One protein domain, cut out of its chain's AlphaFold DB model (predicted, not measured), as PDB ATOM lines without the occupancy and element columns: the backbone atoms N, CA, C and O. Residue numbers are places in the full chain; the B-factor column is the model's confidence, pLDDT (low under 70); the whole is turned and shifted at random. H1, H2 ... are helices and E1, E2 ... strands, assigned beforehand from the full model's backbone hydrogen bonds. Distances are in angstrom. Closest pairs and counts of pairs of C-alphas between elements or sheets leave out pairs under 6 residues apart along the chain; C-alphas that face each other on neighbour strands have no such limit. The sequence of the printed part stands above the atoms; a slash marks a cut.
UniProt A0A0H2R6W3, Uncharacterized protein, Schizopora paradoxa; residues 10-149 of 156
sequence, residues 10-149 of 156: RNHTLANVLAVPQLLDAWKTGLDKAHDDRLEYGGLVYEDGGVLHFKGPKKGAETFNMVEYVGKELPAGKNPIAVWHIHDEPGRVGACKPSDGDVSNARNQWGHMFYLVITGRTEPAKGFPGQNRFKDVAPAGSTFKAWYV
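What this domain is: This is residues 10 to 149 of the 156 residues of an uncharacterized protein of Schizopora paradoxa (UniProt A0A0H2R6W3). A twisted sheet of five strands makes the core, with H1 and the long H2 over one face and the shorter H3 and H4 over the other. The link of residues 120 to 144 loops out from E4 before returning as E5. There are 140 residues printed, with four named helices and five named strands in the order H1 H2 E1 E2 H3 E3 H4 E4 E5. The mixed sheet runs E2 E1 E3 E4 E5; the class is mixed, helices and strands. The whole is compact, with a radius of gyration of the C-alphas of 14.1 A and spans of 42 by 29 by 29 A.

How they stand to each other: Strand E3, residues 79 to 87, is antiparallel to E1, residues 41 to 48, with N 45 and O 82 within hydrogen-bond range at 2.8 A, and parallel to E4, residues 114 to 119, with N 118 and O 85 at 2.8 A. E1 forms a hairpin with edge strand E2, residues 51 to 59, with N 53 and O 46 at 2.8 A; E4 forms one with edge strand E5, residues 145 to 148, with N 147 and O 117 at 2.8 A. H2, residues 23 to 37, is on the sheet at a height of 7.0 A; its closest C-alphas to E2 are those of Gly 30 and Pro 57, 5.2 A. H1, residues 14 to 18, is on the same face. On the opposite face are H3, residues 66 to 73, over E1, and H4, residues 100 to 108, along E4 at 10 degrees on the local plane. E3, H4 and E4 form a strand-helix-strand unit, two parallel neighbour strands with a helix between; E2, H3 and E3 form a split one, with E1 between the strands; both crossovers are right-handed. In H1, H2, H3 and H4 every O i to N i+4 pair is within hydrogen-bond range.

Where its parts are: H1 begins at C-alpha 14, (147.050, 122.278, 179.766), and E5 ends at C-alpha 148, (141.863, 129.029, 182.325). From first to last C-alpha, E3 measures 25.4 A, E2 25.2 A, E1 23.5 A and H2 20.4 A.

The domain as a whole: The C-alphas of Gly 77 and Lys 126 are the two farthest apart, 44.1 A. The printed part has no cut. The links E3 to H4 and E4 to E5 are long, and residues 89 to 95 and 121 to 126 have pLDDT under 70.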
ATOM      1  N   ARG A  10     152.182 124.663 171.036       91.06
ATOM      2  CA  ARG A  10     153.451 124.016 170.667       91.06
ATOM      3  C   ARG A  10     153.487 122.545 171.103       91.06
ATOM      4  O   ARG A  10     154.443 122.094 171.714       91.06
ATOM      5  N   ASN A  11     152.408 121.817 170.810       92.12
ATOM      6  CA  ASN A  11     152.200 120.407 171.173       92.12
ATOM      7  C   ASN A  11     152.065 120.112 172.678       92.12
ATOM      8  O   ASN A  11     151.976 118.946 173.056       92.12
ATOM      9  N   HIS A  12     151.962 121.133 173.532       93.75
ATOM     10  CA  HIS A  12     151.646 120.966 174.948       93.75
ATOM     11  C   HIS A  12     150.178 121.276 175.228       93.75
ATOM     12  O   HIS A  12     149.623 122.272 174.769       93.75
ATOM     13  N   THR A  13     149.548 120.410 176.008       93.62
ATOM     14  CA  THR A  13     148.207 120.603 176.562       93.62
ATOM     15  C   THR A  13     148.287 121.302 177.914       93.62
ATOM     16  O   THR A  13     149.335 121.344 178.563       93.62
ATOM     17  N   LEU A  14     147.140 121.764 178.406       92.62
ATOM     18  CA  LEU A  14     147.050 122.278 179.766       92.62
ATOM     19  C   LEU A  14     147.376 121.210 180.825       92.62
ATOM     20  O   LEU A  14     147.964 121.524 181.856       92.62
ATOM     21  N   ALA A  15     147.075 119.937 180.550       92.38
ATOM     22  CA  ALA A  15     147.472 118.834 181.422       92.38
ATOM     23  C   ALA A  15     149.001 118.708 181.526       92.38
ATOM     24  O   ALA A  15     149.510 118.435 182.610       92.38
ATOM     25  N   ASN A  16     149.746 118.969 180.441       95.19
ATOM     26  CA  ASN A  16     151.210 119.001 180.500       95.19
ATOM     27  C   ASN A  16     151.713 120.142 181.392       95.19
ATOM     28  O   ASN A  16     152.627 119.925 182.179       95.19
ATOM     29  N   VAL A  17     151.094 121.326 181.311       95.88
ATOM     30  CA  VAL A  17     151.429 122.477 182.170       95.88
ATOM     31  C   VAL A  17     151.200 122.144 183.644       95.88
ATOM     32  O   VAL A  17     152.077 122.362 184.469       95.88
ATOM     33  N   LEU A  18     150.048 121.562 183.982       94.62
ATOM     34  CA  LEU A  18     149.704 121.198 185.362       94.62
ATOM     35  C   LEU A  18     150.565 120.058 185.927       94.62
ATOM     36  O   LEU A  18     150.634 119.895 187.143       94.62
ATOM     37  N   ALA A  19     151.214 119.283 185.057       94.88
ATOM     38  CA  ALA A  19     152.136 118.216 185.427       94.88
ATOM     39  C   ALA A  19     153.589 118.696 185.614       94.88
ATOM     40  O   ALA A  19     154.446 117.884 185.964       94.88
ATOM     41  N   VAL A  20     153.888 119.984 185.391       96.62
ATOM     42  CA  VAL A  20     155.231 120.536 185.623       96.62
ATOM     43  C   VAL A  20     155.604 120.367 187.103       96.62
ATOM     44  O   VAL A  20     154.859 120.833 187.974       96.62
ATOM     45  N   PRO A  21     156.748 119.729 187.420       94.81
ATOM     46  CA  PRO A  21     157.166 119.513 188.800       94.81
ATOM     47  C   PRO A  21     157.216 120.818 189.595       94.81
ATOM     48  O   PRO A  21     157.691 121.832 189.092       94.81
ATOM     49  N   GLN A  22     156.740 120.783 190.841       94.75
ATOM     50  CA  GLN A  22     156.725 121.911 191.788       94.75
ATOM     51  C   GLN A  22     155.874 123.129 191.385       94.75
ATOM     52  O   GLN A  22     155.704 124.022 192.212       94.75
ATOM     53  N   LEU A  23     155.266 123.168 190.191       95.88
ATOM     54  CA  LEU A  23     154.445 124.309 189.763       95.88
ATOM     55  C   LEU A  23     153.264 124.555 190.713       95.88
ATOM     56  O   LEU A  23     152.999 125.687 191.106       95.88
ATOM     57  N   LEU A  24     152.572 123.492 191.126       93.31
ATOM     58  CA  LEU A  24     151.429 123.610 192.037       93.31
ATOM     59  C   LEU A  24     151.847 124.110 193.427       93.31
ATOM     60  O   LEU A  24     151.107 124.856 194.064       93.31
ATOM     61  N   ASP A  25     153.033 123.729 193.905       93.94
ATOM     62  CA  ASP A  25     153.562 124.199 195.191       93.94
ATOM     63  C   ASP A  25     154.076 125.642 195.096       93.94
ATOM     64  O   ASP A  25     153.923 126.424 196.038       93.94
ATOM     65  N   ALA A  26     154.598 126.032 193.932       94.81
ATOM     66  CA  ALA A  26     154.918 127.412 193.597       94.81
ATOM     67  C   ALA A  26     153.661 128.298 193.578       94.81
ATOM     68  O   ALA A  26     153.705 129.413 194.097       94.81
ATOM     69  N   TRP A  27     152.529 127.802 193.070       93.56
ATOM     70  CA  TRP A  27     151.242 128.505 193.138       93.56
ATOM     71  C   TRP A  27     150.726 128.656 194.568       93.56
ATOM     72  O   TRP A  27     150.317 129.752 194.937       93.56
ATOM     73  N   LYS A  28     150.798 127.607 195.400       90.50
ATOM     74  CA  LYS A  28     150.436 127.704 196.829       90.50
ATOM     75  C   LYS A  28     151.307 128.725 197.558       90.50
ATOM     76  O   LYS A  28     150.787 129.591 198.246       90.50
ATOM     77  N   THR A  29     152.623 128.653 197.351       91.50
ATOM     78  CA  THR A  29     153.585 129.595 197.938       91.50
ATOM     79  C   THR A  29     153.320 131.020 197.463       91.50
ATOM     80  O   THR A  29     153.406 131.960 198.246       91.50
ATOM     81  N   GLY A  30     153.012 131.190 196.177       90.94
ATOM     82  CA  GLY A  30     152.631 132.474 195.612       90.94
ATOM     83  C   GLY A  30     151.360 133.016 196.254       90.94
ATOM     84  O   GLY A  30     151.339 134.185 196.595       90.94
ATOM     85  N   LEU A  31     150.332 132.184 196.443       88.50
ATOM     86  CA  LEU A  31     149.067 132.579 197.070       88.50
ATOM     87  C   LEU A  31     149.257 133.032 198.513       88.50
ATOM     88  O   LEU A  31     148.724 134.068 198.893       88.50
ATOM     89  N   ASP A  32     150.017 132.263 199.296       87.12
ATOM     90  CA  ASP A  32     150.285 132.591 200.696       87.12
ATOM     91  C   ASP A  32     151.060 133.920 200.789       87.12
ATOM     92  O   ASP A  32     150.675 134.816 201.534       87.12
ATOM     93  N   LYS A  33     152.088 134.108 199.946       89.06
ATOM     94  CA  LYS A  33     152.856 135.362 199.896       89.06
ATOM     95  C   LYS A  33     152.058 136.547 199.390       89.06
ATOM     96  O   LYS A  33     152.229 137.642 199.909       89.06
ATOM     97  N   ALA A  34     151.243 136.338 198.362       87.56
ATOM     98  CA  ALA A  34     150.387 137.374 197.828       87.56
ATOM     99  C   ALA A  34     149.483 137.870 198.958       87.56
ATOM    100  O   ALA A  34     149.589 139.027 199.337       87.56
ATOM    101  N   HIS A  35     148.778 136.962 199.640       83.06
ATOM    102  CA  HIS A  35     147.928 137.308 200.776       83.06
ATOM    103  C   HIS A  35     148.640 138.143 201.857       83.06
ATOM    104  O   HIS A  35     148.087 139.146 202.321       83.06
ATOM    105  N   ASP A  36     149.854 137.741 202.242       84.56
ATOM    106  CA  ASP A  36     150.658 138.450 203.243       84.56
ATOM    107  C   ASP A  36     151.079 139.849 202.761       84.56
ATOM    108  O   ASP A  36     151.034 140.820 203.521       84.56
ATOM    109  N   ASP A  37     151.466 139.963 201.490       85.88
ATOM    110  CA  ASP A  37     151.961 141.195 200.881       85.88
ATOM    111  C   ASP A  37     150.856 142.124 200.355       85.88
ATOM    112  O   ASP A  37     151.125 143.304 200.124       85.88
ATOM    113  N   ARG A  38     149.636 141.606 200.170       82.25
ATOM    114  CA  ARG A  38     148.506 142.240 199.469       82.25
ATOM    115  C   ARG A  38     148.886 142.724 198.072       82.25
ATOM    116  O   ARG A  38     148.622 143.873 197.709       82.25
ATOM    117  N   LEU A  39     149.588 141.874 197.334       84.81
ATOM    118  CA  LEU A  39     150.150 142.181 196.025       84.81
ATOM    119  C   LEU A  39     150.078 140.962 195.119       84.81
ATOM    120  O   LEU A  39     150.306 139.832 195.543       84.81
ATOM    121  N   GLU A  40     149.869 141.207 193.829       86.81
ATOM    122  CA  GLU A  40     149.838 140.137 192.842       86.81
ATOM    123  C   GLU A  40     151.203 139.454 192.695       86.81
ATOM    124  O   GLU A  40     152.275 140.074 192.698       86.81
ATOM    125  N   TYR A  41     151.147 138.145 192.482       91.94
ATOM    126  CA  TYR A  41     152.295 137.322 192.134       91.94
ATOM    127  C   TYR A  41     152.054 136.641 190.802       91.94
ATOM    128  O   TYR A  41     150.923 136.318 190.467       91.94
ATOM    129  N   GLY A  42     153.113 136.336 190.066       94.44
ATOM    130  CA  GLY A  42     152.962 135.599 188.822       94.44
ATOM    131  C   GLY A  42     154.196 134.840 188.393       94.44
ATOM    132  O   GLY A  42     155.208 134.767 189.100       94.44
ATOM    133  N   GLY A  43     154.082 134.238 187.219       96.75
ATOM    134  CA  GLY A  43     155.113 133.394 186.658       96.75
ATOM    135  C   GLY A  43     154.811 132.969 185.231       96.75
ATOM    136  O   GLY A  43     153.793 133.329 184.635       96.75
ATOM    137  N   LEU A  44     155.728 132.181 184.680       97.44
ATOM    138  CA  LEU A  44     155.615 131.635 183.336       97.44
ATOM    139  C   LEU A  44     156.083 130.182 183.304       97.44
ATOM    140  O   LEU A  44     156.930 129.770 184.094       97.44
ATOM    141  N   VAL A  45     155.538 129.424 182.363       98.12
ATOM    142  CA  VAL A  45     155.981 128.087 181.976       98.12
ATOM    143  C   VAL A  45     156.526 128.180 180.560       98.12
ATOM    144  O   VAL A  45     155.892 128.774 179.684       98.12
ATOM    145  N   TYR A  46     157.698 127.601 180.337       97.75
ATOM    146  CA  TYR A  46     158.386 127.600 179.054       97.75
ATOM    147  C   TYR A  46     158.896 126.203 178.716       97.75
ATOM    148  O   TYR A  46     159.046 125.354 179.591       97.75
ATOM    149  N   GLU A  47     159.150 125.977 177.438       97.19
ATOM    150  CA  GLU A  47     159.689 124.735 176.902       97.19
ATOM    151  C   GLU A  47     161.176 124.887 176.567       97.19
ATOM    152  O   GLU A  47     161.610 125.904 176.012       97.19
ATOM    153  N   ASP A  48     161.940 123.859 176.929       95.69
ATOM    154  CA  ASP A  48     163.342 123.673 176.586       95.69
ATOM    155  C   ASP A  48     163.608 122.212 176.196       95.69
ATOM    156  O   ASP A  48     163.577 121.314 177.038       95.69
ATOM    157  N   GLY A  49     163.846 121.956 174.909       91.88
ATOM    158  CA  GLY A  49     164.176 120.617 174.416       91.88
ATOM    159  C   GLY A  49     163.050 119.598 174.627       91.88
ATOM    160  O   GLY A  49     163.317 118.428 174.890       91.88
ATOM    161  N   GLY A  50     161.794 120.039 174.555       91.56
ATOM    162  CA  GLY A  50     160.591 119.245 174.808       91.56
ATOM    163  C   GLY A  50     160.216 119.108 176.286       91.56
ATOM    164  O   GLY A  50     159.181 118.514 176.597       91.56
ATOM    165  N   VAL A  51     161.016 119.661 177.202       95.19
ATOM    166  CA  VAL A  51     160.758 119.633 178.645       95.19
ATOM    167  C   VAL A  51     160.154 120.959 179.086       95.19
ATOM    168  O   VAL A  51     160.616 122.032 178.705       95.19
ATOM    169  N   LEU A  52     159.100 120.891 179.899       97.69
ATOM    170  CA  LEU A  52     158.474 122.077 180.472       97.69
ATOM    171  C   LEU A  52     159.152 122.473 181.785       97.69
ATOM    172  O   LEU A  52     159.308 121.661 182.698       97.69
ATOM    173  N   HIS A  53     159.479 123.751 181.887       97.50
ATOM    174  CA  HIS A  53     160.056 124.403 183.054       97.50
ATOM    175  C   HIS A  53     159.173 125.572 183.473       97.50
ATOM    176  O   HIS A  53     158.378 126.072 182.678       97.50
ATOM    177  N   PHE A  54     159.335 126.059 184.700       97.50
ATOM    178  CA  PHE A  54     158.646 127.263 185.147       97.50
ATOM    179  C   PHE A  54     159.592 128.241 185.839       97.50
ATOM    180  O   PHE A  54     160.631 127.860 186.379       97.50
ATOM    181  N   LYS A  55     159.202 129.515 185.829       96.50
ATOM    182  CA  LYS A  55     159.758 130.577 186.666       96.50
ATOM    183  C   LYS A  55     158.636 131.260 187.440       96.50
ATOM    184  O   LYS A  55     157.527 131.413 186.928       96.50
ATOM    185  N   GLY A  56     158.948 131.672 188.666       94.38
ATOM    186  CA  GLY A  56     158.002 132.242 189.627       94.38
ATOM    187  C   GLY A  56     157.873 131.372 190.888       94.38
ATOM    188  O   GLY A  56     158.525 130.332 190.970       94.38
ATOM    189  N   PRO A  57     157.063 131.778 191.883       93.12
ATOM    190  CA  PRO A  57     156.297 133.023 191.944       93.12
ATOM    191  C   PRO A  57     157.205 134.254 192.074       93.12
ATOM    192  O   PRO A  57     158.127 134.278 192.890       93.12
ATOM    193  N   LYS A  58     156.930 135.299 191.292       94.69
ATOM    194  CA  LYS A  58     157.568 136.617 191.402       94.69
ATOM    195  C   LYS A  58     156.542 137.649 191.859       94.69
ATOM    196  O   LYS A  58     155.445 137.690 191.317       94.69
ATOM    197  N   LYS A  59     156.935 138.469 192.833       90.81
ATOM    198  CA  LYS A  59     156.144 139.580 193.377       90.81
ATOM    199  C   LYS A  59     156.012 140.709 192.348       90.81
ATOM    200  O   LYS A  59     157.027 141.093 191.757       90.81
ATOM    201  N   GLY A  60     154.800 141.223 192.147       82.94
ATOM    202  CA  GLY A  60     154.529 142.468 191.422       82.94
ATOM    203  C   GLY A  60     154.880 143.714 192.246       82.94
ATOM    204  O   GLY A  60     155.157 143.621 193.438       82.94
ATOM    205  N   ALA A  61     154.910 144.889 191.617       76.00
ATOM    206  CA  ALA A  61     155.180 146.143 192.335       76.00
ATOM    207  C   ALA A  61     153.902 146.705 192.983       76.00
ATOM    208  O   ALA A  61     153.855 146.890 194.193       76.00
ATOM    209  N   GLU A  62     152.868 146.910 192.166       71.38
ATOM    210  CA  GLU A  62     151.502 147.290 192.572       71.38
ATOM    211  C   GLU A  62     150.492 146.338 191.917       71.38
ATOM    212  O   GLU A  62     149.612 145.797 192.576       71.38
ATOM    213  N   THR A  63     150.704 146.054 190.629       74.50
ATOM    214  CA  THR A  63     150.111 144.943 189.875       74.50
ATOM    215  C   THR A  63     151.221 144.094 189.254       74.50
ATOM    216  O   THR A  63     152.391 144.508 189.177       74.50
ATOM    217  N   PHE A  64     150.892 142.883 188.814       83.38
ATOM    218  CA  PHE A  64     151.844 142.011 188.144       83.38
ATOM    219  C   PHE A  64     151.923 142.331 186.643       83.38
ATOM    220  O   PHE A  64     151.109 141.884 185.833       83.38
ATOM    221  N   ASN A  65     152.960 143.075 186.236       87.56
ATOM    222  CA  ASN A  65     153.235 143.332 184.819       87.56
ATOM    223  C   ASN A  65     153.814 142.085 184.130       87.56
ATOM    224  O   ASN A  65     155.028 141.875 184.049       87.56
ATOM    225  N   MET A  66     152.917 141.266 183.593       89.44
ATOM    226  CA  MET A  66     153.248 140.005 182.934       89.44
ATOM    227  C   MET A  66     154.106 140.182 181.671       89.44
ATOM    228  O   MET A  66     154.942 139.333 181.376       89.44
ATOM    229  N   VAL A  67     153.934 141.288 180.942       90.12
ATOM    230  CA  VAL A  67     154.668 141.580 179.697       90.12
ATOM    231  C   VAL A  67     156.145 141.763 179.987       90.12
ATOM    232  O   VAL A  67     157.003 141.106 179.399       90.12
ATOM    233  N   GLU A  68     156.425 142.653 180.936       90.69
ATOM    234  CA  GLU A  68     157.773 142.955 181.383       90.69
ATOM    235  C   GLU A  68     158.419 141.724 182.020       90.69
ATOM    236  O   GLU A  68     159.576 141.417 181.734       90.69
ATOM    237  N   TYR A  69     157.658 140.991 182.837       92.31
ATOM    238  CA  TYR A  69     158.132 139.771 183.472       92.31
ATOM    239  C   TYR A  69     158.560 138.723 182.442       92.31
ATOM    240  O   TYR A  69     159.695 138.256 182.489       92.31
ATOM    241  N   VAL A  70     157.700 138.385 181.475       92.44
ATOM    242  CA  VAL A  70     158.038 137.405 180.433       92.44
ATOM    243  C   VAL A  70     159.224 137.882 179.598       92.44
ATOM    244  O   VAL A  70     160.132 137.093 179.352       92.44
ATOM    245  N   GLY A  71     159.261 139.163 179.218       92.00
ATOM    246  CA  GLY A  71     160.367 139.730 178.443       92.00
ATOM    247  C   GLY A  71     161.726 139.658 179.151       92.00
ATOM    248  O   GLY A  71     162.748 139.517 178.486       92.00
ATOM    249  N   LYS A  72     161.746 139.723 180.488       92.38
ATOM    250  CA  LYS A  72     162.971 139.618 181.299       92.38
ATOM    251  C   LYS A  72     163.334 138.184 181.665       92.38
ATOM    252  O   LYS A  72     164.512 137.853 181.765       92.38
ATOM    253  N   GLU A  73     162.336 137.350 181.934       94.38
ATOM    254  CA  GLU A  73     162.547 136.066 182.599       94.38
ATOM    255  C   GLU A  73     162.537 134.872 181.651       94.38
ATOM    256  O   GLU A  73     163.144 133.853 181.988       94.38
ATOM    257  N   LEU A  74     161.906 134.968 180.478       95.19
ATOM    258  CA  LEU A  74     161.969 133.909 179.476       95.19
ATOM    259  C   LEU A  74     163.425 133.731 179.008       95.19
ATOM    260  O   LEU A  74     164.006 134.678 178.470       95.19
ATOM    261  N   PRO A  75     164.044 132.548 179.183       94.75
ATOM    262  CA  PRO A  75     165.415 132.358 178.731       94.75
ATOM    263  C   PRO A  75     165.518 132.466 177.201       94.75
ATOM    264  O   PRO A  75     164.607 132.073 176.470       94.75
ATOM    265  N   ALA A  76     166.642 132.992 176.709       94.50
ATOM    266  CA  ALA A  76     166.850 133.213 175.281       94.50
ATOM    267  C   ALA A  76     166.703 131.911 174.472       94.50
ATOM    268  O   ALA A  76     167.230 130.862 174.848       94.50
ATOM    269  N   GLY A  77     165.979 131.988 173.353       92.62
ATOM    270  CA  GLY A  77     165.730 130.848 172.468       92.62
ATOM    271  C   GLY A  77     164.738 129.811 173.009       92.62
ATOM    272  O   GLY A  77     164.587 128.763 172.387       92.62
ATOM    273  N   LYS A  78     164.071 130.072 174.142       95.69
ATOM    274  CA  LYS A  78     163.041 129.184 174.701       95.69
ATOM    275  C   LYS A  78     161.644 129.616 174.292       95.69
ATOM    276  O   LYS A  78     161.387 130.786 174.013       95.69
ATOM    277  N   ASN A  79     160.731 128.652 174.285       94.25
ATOM    278  CA  ASN A  79     159.364 128.881 173.852       94.25
ATOM    279  C   ASN A  79     158.439 129.079 175.052       94.25
ATOM    280  O   ASN A  79     158.377 128.209 175.918       94.25
ATOM    281  N   PRO A  80     157.673 130.172 175.113       95.25
ATOM    282  CA  PRO A  80     156.732 130.373 176.198       95.25
ATOM    283  C   PRO A  80     155.470 129.519 175.956       95.25
ATOM    284  O   PRO A  80     154.957 129.458 174.836       95.25
ATOM    285  N   ILE A  81     154.986 128.833 176.998       97.00
ATOM    286  CA  ILE A  81     153.857 127.882 176.933       97.00
ATOM    287  C   ILE A  81     152.656 128.368 177.742       97.00
ATOM    288  O   ILE A  81     151.528 128.357 177.248       97.00
ATOM    289  N   ALA A  82     152.881 128.816 178.977       97.00
ATOM    290  CA  ALA A  82     151.828 129.344 179.835       97.00
ATOM    291  C   ALA A  82     152.315 130.541 180.645       97.00
ATOM    292  O   ALA A  82     153.495 130.651 180.966       97.00
ATOM    293  N   VAL A  83     151.397 131.432 180.976       96.44
ATOM    294  CA  VAL A  83     151.589 132.503 181.947       96.44
ATOM    295  C   VAL A  83     150.522 132.384 183.011       96.44
ATOM    296  O   VAL A  83     149.409 131.914 182.754       96.44
ATOM    297  N   TRP A  84     150.870 132.812 184.213       95.44
ATOM    298  CA  TRP A  84     149.935 132.835 185.316       95.44
ATOM    299  C   TRP A  84     150.186 134.030 186.218       95.44
ATOM    300  O   TRP A  84     151.314 134.507 186.347       95.44
ATOM    301  N   HIS A  85     149.122 134.489 186.859       93.69
ATOM    302  CA  HIS A  85     149.209 135.412 187.978       93.69
ATOM    303  C   HIS A  85     148.164 135.050 189.033       93.69
ATOM    304  O   HIS A  85     147.291 134.209 188.809       93.69
ATOM    305  N   ILE A  86     148.323 135.628 190.213       90.50
ATOM    306  CA  ILE A  86     147.560 135.337 191.413       90.50
ATOM    307  C   ILE A  86     146.728 136.555 191.769       90.50
ATOM    308  O   ILE A  86     147.271 137.652 191.870       90.50
ATOM    309  N   HIS A  87     145.448 136.313 192.042       86.00
ATOM    310  CA  HIS A  87     144.592 137.256 192.750       86.00
ATOM    311  C   HIS A  87     144.409 136.790 194.194       86.00
ATOM    312  O   HIS A  87     143.941 135.677 194.459       86.00
ATOM    313  N   ASP A  88     144.783 137.649 195.130       70.38
ATOM    314  CA  ASP A  88     145.094 137.301 196.513       70.38
ATOM    315  C   ASP A  88     144.245 138.030 197.545       70.38
ATOM    316  O   ASP A  88     144.612 138.039 198.714       70.38
ATOM    317  N   GLU A  89     143.128 138.637 197.151       64.25
ATOM    318  CA  GLU A  89     142.247 139.340 198.082       64.25
ATOM    319  C   GLU A  89     141.147 138.384 198.611       64.25
ATOM    320  O   GLU A  89     140.024 138.372 198.083       64.25
ATOM    321  N   PRO A  90     141.394 137.552 199.652       47.19
ATOM    322  CA  PRO A  90     140.336 136.780 200.280       47.19
ATOM    323  C   PRO A  90     139.355 137.725 200.976       47.19
ATOM    324  O   PRO A  90     139.728 138.706 201.614       47.19
ATOM    325  N   GLY A  91     138.067 137.412 200.862       45.69
ATOM    326  CA  GLY A  91     136.999 138.150 201.539       45.69
ATOM    327  C   GLY A  91     136.450 139.352 200.768       45.69
ATOM    328  O   GLY A  91     135.363 139.821 201.104       45.69
ATOM    329  N   ARG A  92     137.103 139.806 199.689       52.00
ATOM    330  CA  ARG A  92     136.505 140.795 198.786       52.00
ATOM    331  C   ARG A  92     135.756 140.084 197.664       52.00
ATOM    332  O   ARG A  92     136.341 139.523 196.735       52.00
ATOM    333  N   VAL A  93     134.427 140.101 197.759       44.50
ATOM    334  CA  VAL A  93     133.536 139.597 196.706       44.50
ATOM    335  C   VAL A  93     133.868 140.329 195.404       44.50
ATOM    336  O   VAL A  93     133.627 141.525 195.282       44.50
ATOM    337  N   GLY A  94     134.452 139.607 194.443       50.41
ATOM    338  CA  GLY A  94     134.841 140.139 193.137       50.41
ATOM    339  C   GLY A  94     136.346 140.222 192.863       50.41
ATOM    340  O   GLY A  94     136.685 140.334 191.690       50.41
ATOM    341  N   ALA A  95     137.212 140.105 193.875       57.19
ATOM    342  CA  ALA A  95     138.669 140.095 193.690       57.19
ATOM    343  C   ALA A  95     139.264 138.676 193.674       57.19
ATOM    344  O   ALA A  95     140.247 138.414 192.996       57.19
ATOM    345  N   CYS A  96     138.604 137.706 194.312       71.25
ATOM    346  CA  CYS A  96     138.950 136.284 194.210       71.25
ATOM    347  C   CYS A  96     138.337 135.642 192.943       71.25
ATOM    348  O   CYS A  96     137.533 134.714 193.035       71.25
ATOM    349  N   LYS A  97     138.614 136.203 191.759       79.81
ATOM    350  CA  LYS A  97     138.174 135.678 190.449       79.81
ATOM    351  C   LYS A  97     138.976 136.295 189.295       79.81
ATOM    352  O   LYS A  97     139.510 137.386 189.478       79.81
ATOM    353  N   PRO A  98     138.996 135.679 188.101       86.19
ATOM    354  CA  PRO A  98     139.438 136.359 186.886       86.19
ATOM    355  C   PRO A  98     138.561 137.584 186.566       86.19
ATOM    356  O   PRO A  98     137.356 137.606 186.845       86.19
ATOM    357  N   SER A  99     139.169 138.593 185.953       83.81
ATOM    358  CA  SER A  99     138.582 139.872 185.555       83.81
ATOM    359  C   SER A  99     138.345 139.959 184.038       83.81
ATOM    360  O   SER A  99     138.878 139.176 183.254       83.81
ATOM    361  N   ASP A 100     137.569 140.951 183.587       83.88
ATOM    362  CA  ASP A 100     137.449 141.251 182.149       83.88
ATOM    363  C   ASP A 100     138.776 141.751 181.547       83.88
ATOM    364  O   ASP A 100     139.034 141.561 180.355       83.88
ATOM    365  N   GLY A 101     139.646 142.338 182.377       85.44
ATOM    366  CA  GLY A 101     141.019 142.673 182.005       85.44
ATOM    367  C   GLY A 101     141.825 141.425 181.650       85.44
ATOM    368  O   GLY A 101     142.504 141.411 180.624       85.44
ATOM    369  N   ASP A 102     141.663 140.343 182.414       87.44
ATOM    370  CA  ASP A 102     142.321 139.059 182.140       87.44
ATOM    371  C   ASP A 102     141.845 138.450 180.832       87.44
ATOM    372  O   ASP A 102     142.654 137.953 180.052       87.44
ATOM    373  N   VAL A 103     140.542 138.534 180.548       87.19
ATOM    374  CA  VAL A 103     139.976 138.088 179.268       87.19
ATOM    375  C   VAL A 103     140.579 138.875 178.105       87.19
ATOM    376  O   VAL A 103     141.031 138.283 177.120       87.19
ATOM    377  N   SER A 104     140.629 140.206 178.220       86.06
ATOM    378  CA  SER A 104     141.226 141.078 177.204       86.06
ATOM    379  C   SER A 104     142.709 140.761 176.989       86.06
ATOM    380  O   SER A 104     143.143 140.589 175.849       86.06
ATOM    381  N   ASN A 105     143.477 140.599 178.068       85.88
ATOM    382  CA  ASN A 105     144.899 140.263 178.019       85.88
ATOM    383  C   ASN A 105     145.133 138.881 177.396       85.88
ATOM    384  O   ASN A 105     145.950 138.740 176.479       85.88
ATOM    385  N   ALA A 106     144.394 137.865 177.849       87.81
ATOM    386  CA  ALA A 106     144.470 136.506 177.326       87.81
ATOM    387  C   ALA A 106     144.206 136.470 175.816       87.81
ATOM    388  O   ALA A 106     144.896 135.761 175.086       87.81
ATOM    389  N   ARG A 107     143.238 137.261 175.339       84.19
ATOM    390  CA  ARG A 107     142.871 137.337 173.922       84.19
ATOM    391  C   ARG A 107     143.880 138.124 173.088       84.19
ATOM    392  O   ARG A 107     144.309 137.644 172.043       84.19
ATOM    393  N   ASN A 108     144.211 139.337 173.515       84.62
ATOM    394  CA  ASN A 108     144.901 140.310 172.666       84.62
ATOM    395  C   ASN A 108     146.423 140.177 172.723       84.62
ATOM    396  O   ASN A 108     147.101 140.533 171.764       84.62
ATOM    397  N   GLN A 109     146.959 139.658 173.827       87.56
ATOM    398  CA  GLN A 109     148.400 139.601 174.053       87.56
ATOM    399  C   GLN A 109     148.918 138.173 174.212       87.56
ATOM    400  O   GLN A 109     149.958 137.821 173.658       87.56
ATOM    401  N   TRP A 110     148.170 137.330 174.920       89.62
ATOM    402  CA  TRP A 110     148.623 135.996 175.316       89.62
ATOM    403  C   TRP A 110     147.901 134.866 174.578       89.62
ATOM    404  O   TRP A 110     147.944 133.717 175.006       89.62
ATOM    405  N   GLY A 111     147.288 135.154 173.424       86.75
ATOM    406  CA  GLY A 111     146.551 134.168 172.620       86.75
ATOM    407  C   GLY A 111     147.412 133.016 172.078       86.75
ATOM    408  O   GLY A 111     146.891 132.004 171.616       86.75
ATOM    409  N   HIS A 112     148.735 133.127 172.175       89.19
ATOM    410  CA  HIS A 112     149.702 132.082 171.836       89.19
ATOM    411  C   HIS A 112     150.199 131.294 173.065       89.19
ATOM    412  O   HIS A 112     151.073 130.446 172.920       89.19
ATOM    413  N   MET A 113     149.653 131.561 174.259       93.12
ATOM    414  CA  MET A 113     149.980 130.912 175.536       93.12
ATOM    415  C   MET A 113     148.711 130.488 176.290       93.12
ATOM    416  O   MET A 113     147.601 130.951 176.004       93.12
ATOM    417  N   PHE A 114     148.856 129.578 177.255       94.69
ATOM    418  CA  PHE A 114     147.801 129.322 178.226       94.69
ATOM    419  C   PHE A 114     147.837 130.449 179.249       94.69
ATOM    420  O   PHE A 114     148.874 130.695 179.858       94.69
ATOM    421  N   TYR A 115     146.710 131.131 179.424       94.44
ATOM    422  CA  TYR A 115     146.574 132.205 180.397       94.44
ATOM    423  C   TYR A 115     145.793 131.697 181.603       94.44
ATOM    424  O   TYR A 115     144.635 131.281 181.459       94.44
ATOM    425  N   LEU A 116     146.443 131.701 182.765       94.81
ATOM    426  CA  LEU A 116     145.892 131.179 184.007       94.81
ATOM    427  C   LEU A 116     145.796 132.269 185.072       94.81
ATOM    428  O   LEU A 116     146.726 133.046 185.269       94.81
ATOM    429  N   VAL A 117     144.686 132.271 185.798       92.81
ATOM    430  CA  VAL A 117     144.513 133.085 187.003       92.81
ATOM    431  C   VAL A 117     144.366 132.143 188.181       92.81
ATOM    432  O   VAL A 117     143.504 131.263 188.175       92.81
ATOM    433  N   ILE A 118     145.224 132.299 189.176       91.94
ATOM    434  CA  ILE A 118     145.231 131.472 190.377       91.94
ATOM    435  C   ILE A 118     144.537 132.249 191.497       91.94
ATOM    436  O   ILE A 118     144.892 133.393 191.769       91.94
ATOM    437  N   THR A 119     143.541 131.644 192.141       86.88
ATOM    438  CA  THR A 119     142.728 132.307 193.177       86.88
ATOM    439  C   THR A 119     142.679 131.502 194.475       86.88
ATOM    440  O   THR A 119     142.971 130.302 194.503       86.88
ATOM    441  N   GLY A 120     142.354 132.201 195.568       71.88
ATOM    442  CA  GLY A 120     142.488 131.746 196.954       71.88
ATOM    443  C   GLY A 120     141.646 130.540 197.390       71.88
ATOM    444  O   GLY A 120     140.834 129.986 196.653       71.88
ATOM    445  N   ARG A 121     141.860 130.140 198.654       61.41
ATOM    446  CA  ARG A 121     141.339 128.891 199.251       61.41
ATOM    447  C   ARG A 121     139.863 128.925 199.649       61.41
ATOM    448  O   ARG A 121     139.222 127.882 199.750       61.41
ATOM    449  N   THR A 122     139.334 130.118 199.886       58.66
ATOM    450  CA  THR A 122     137.941 130.379 200.261       58.66
ATOM    451  C   THR A 122     137.258 131.139 199.138       58.66
ATOM    452  O   THR A 122     137.139 132.365 199.175       58.66
ATOM    453  N   GLU A 123     136.832 130.416 198.110       59.12
ATOM    454  CA  GLU A 123     135.899 130.966 197.134       59.12
ATOM    455  C   GLU A 123     134.501 131.100 197.749       59.12
ATOM    456  O   GLU A 123     134.132 130.315 198.631       59.12
ATOM    457  N   PRO A 124     133.684 132.069 197.299       58.88
ATOM    458  CA  PRO A 124     132.274 132.075 197.655       58.88
ATOM    459  C   PRO A 124     131.645 130.737 197.251       58.88
ATOM    460  O   PRO A 124     131.735 130.323 196.100       58.88
ATOM    461  N   ALA A 125     130.956 130.073 198.186       59.16
ATOM    462  CA  ALA A 125     130.359 128.747 197.971       59.16
ATOM    463  C   ALA A 125     129.389 128.678 196.771       59.16
ATOM    464  O   ALA A 125     129.110 127.601 196.255       59.16
ATOM    465  N   LYS A 126     128.866 129.830 196.330       63.94
ATOM    466  CA  LYS A 126     127.961 129.969 195.180       63.94
ATOM    467  C   LYS A 126     128.677 130.336 193.869       63.94
ATOM    468  O   LYS A 126     128.001 130.561 192.869       63.94
ATOM    469  N   GLY A 127     130.009 130.412 193.864       72.81
ATOM    470  CA  GLY A 127     130.783 130.936 192.741       72.81
ATOM    471  C   GLY A 127     130.599 132.444 192.550       72.81
ATOM    472  O   GLY A 127     130.174 133.155 193.466       72.81
ATOM    473  N   PHE A 128     130.908 132.945 191.352       75.94
ATOM    474  CA  PHE A 128     130.759 134.360 190.995       75.94
ATOM    475  C   PHE A 128     130.038 134.571 189.646       75.94
ATOM    476  O   PHE A 128     130.069 133.697 188.775       75.94
ATOM    477  N   PRO A 129     129.391 135.736 189.423       77.00
ATOM    478  CA  PRO A 129     128.753 136.043 188.142       77.00
ATOM    479  C   PRO A 129     129.741 135.956 186.971       77.00
ATOM    480  O   PRO A 129     130.818 136.551 187.027       77.00
ATOM    481  N   GLY A 130     129.366 135.225 185.916       78.50
ATOM    482  CA  GLY A 130     130.197 135.025 184.723       78.50
ATOM    483  C   GLY A 130     131.278 133.947 184.856       78.50
ATOM    484  O   GLY A 130     132.074 133.785 183.937       78.50
ATOM    485  N   GLN A 131     131.316 133.184 185.955       81.31
ATOM    486  CA  GLN A 131     132.296 132.109 186.159       81.31
ATOM    487  C   GLN A 131     132.308 131.058 185.043       81.31
ATOM    488  O   GLN A 131     133.354 130.496 184.740       81.31
ATOM    489  N   ASN A 132     131.168 130.821 184.390       82.81
ATOM    490  CA  ASN A 132     131.038 129.904 183.255       82.81
ATOM    491  C   ASN A 132     131.895 130.285 182.031       82.81
ATOM    492  O   ASN A 132     132.052 129.462 181.133       82.81
ATOM    493  N   ARG A 133     132.441 131.506 181.989       82.06
ATOM    494  CA  ARG A 133     133.402 131.970 180.974       82.06
ATOM    495  C   ARG A 133     134.809 131.414 181.200       82.06
ATOM    496  O   ARG A 133     135.652 131.504 180.315       82.06
ATOM    497  N   PHE A 134     135.066 130.849 182.376       86.44
ATOM    498  CA  PHE A 134     136.365 130.347 182.795       86.44
ATOM    499  C   PHE A 134     136.285 128.858 183.092       86.44
ATOM    500  O   PHE A 134     135.243 128.331 183.489       86.44
ATOM    501  N   LYS A 135     137.415 128.171 182.940       87.75
ATOM    502  CA  LYS A 135     137.512 126.761 183.310       87.75
ATOM    503  C   LYS A 135     138.360 126.586 184.546       87.75
ATOM    504  O   LYS A 135     139.533 126.937 184.513       87.75
ATOM    505  N   ASP A 136     137.792 125.987 185.585       87.75
ATOM    506  CA  ASP A 136     138.597 125.487 186.694       87.75
ATOM    507  C   ASP A 136     139.391 124.269 186.223       87.75
ATOM    508  O   ASP A 136     138.831 123.260 185.785       87.75
ATOM    509  N   VAL A 137     140.706 124.405 186.268       90.44
ATOM    510  CA  VAL A 137     141.680 123.407 185.835       90.44
ATOM    511  C   VAL A 137     142.582 122.992 186.993       90.44
ATOM    512  O   VAL A 137     143.535 122.244 186.785       90.44
ATOM    513  N   ALA A 138     142.292 123.441 188.220       88.56
ATOM    514  CA  ALA A 138     143.010 122.973 189.391       88.56
ATOM    515  C   ALA A 138     142.814 121.454 189.572       88.56
ATOM    516  O   ALA A 138     141.713 120.931 189.356       88.56
ATOM    517  N   PRO A 139     143.853 120.719 190.006       87.56
ATOM    518  CA  PRO A 139     143.704 119.321 190.384       87.56
ATOM    519  C   PRO A 139     142.637 119.135 191.466       87.56
ATOM    520  O   PRO A 139     142.472 119.979 192.352       87.56
ATOM    521  N   ALA A 140     141.929 118.006 191.423       84.75
ATOM    522  CA  ALA A 140     140.907 117.690 192.415       84.75
ATOM    523  C   ALA A 140     141.496 117.694 193.838       84.75
ATOM    524  O   ALA A 140     142.574 117.151 194.069       84.75
ATOM    525  N   GLY A 141     140.779 118.303 194.786       81.44
ATOM    526  CA  GLY A 141     141.231 118.435 196.175       81.44
ATOM    527  C   GLY A 141     142.229 119.571 196.425       81.44
ATOM    528  O   GLY A 141     142.679 119.734 197.556       81.44
ATOM    529  N   SER A 142     142.567 120.375 195.408       82.75
ATOM    530  CA  SER A 142     143.400 121.565 195.605       82.75
ATOM    531  C   SER A 142     142.709 122.567 196.523       82.75
ATOM    532  O   SER A 142     141.511 122.821 196.410       82.75
ATOM    533  N   THR A 143     143.491 123.194 197.397       80.31
ATOM    534  CA  THR A 143     143.026 124.277 198.266       80.31
ATOM    535  C   THR A 143     142.989 125.620 197.542       80.31
ATOM    536  O   THR A 143     143.049 126.644 198.193       80.31
ATOM    537  N   PHE A 144     143.011 125.649 196.219       84.75
ATOM    538  CA  PHE A 144     143.016 126.852 195.395       84.75
ATOM    539  C   PHE A 144     142.301 126.528 194.089       84.75
ATOM    540  O   PHE A 144     142.112 125.348 193.765       84.75
ATOM    541  N   LYS A 145     141.955 127.556 193.319       87.62
ATOM    542  CA  LYS A 145     141.526 127.379 191.930       87.62
ATOM    543  C   LYS A 145     142.570 127.884 190.959       87.62
ATOM    544  O   LYS A 145     143.331 128.802 191.255       87.62
ATOM    545  N   ALA A 146     142.582 127.265 189.790       90.69
ATOM    546  CA  ALA A 146     143.365 127.696 188.650       90.69
ATOM    547  C   ALA A 146     142.388 127.849 187.491       90.69
ATOM    548  O   ALA A 146     141.824 126.868 187.019       90.69
ATOM    549  N   TRP A 147     142.153 129.083 187.069       91.25
ATOM    550  CA  TRP A 147     141.183 129.421 186.042       91.25
ATOM    551  C   TRP A 147     141.878 129.595 184.701       91.25
ATOM    552  O   TRP A 147     142.705 130.487 184.540       91.25
ATOM    553  N   TYR A 148     141.512 128.781 183.717       92.56
ATOM    554  CA  TYR A 148     141.863 129.029 182.325       92.56
ATOM    555  C   TYR A 148     140.904 130.054 181.709       92.56
ATOM    556  O   TYR A 148     139.686 129.859 181.728       92.56
ATOM    557  N   VAL A 149     141.474 131.135 181.161       89.00
ATOM    558  CA  VAL A 149     140.737 132.337 180.727       89.00
ATOM    559  C   VAL A 149     140.351 132.343 179.236       89.00
ATOM    560  O   VAL A 149     139.479 133.093 178.814       89.00
TER     561      VAL A 149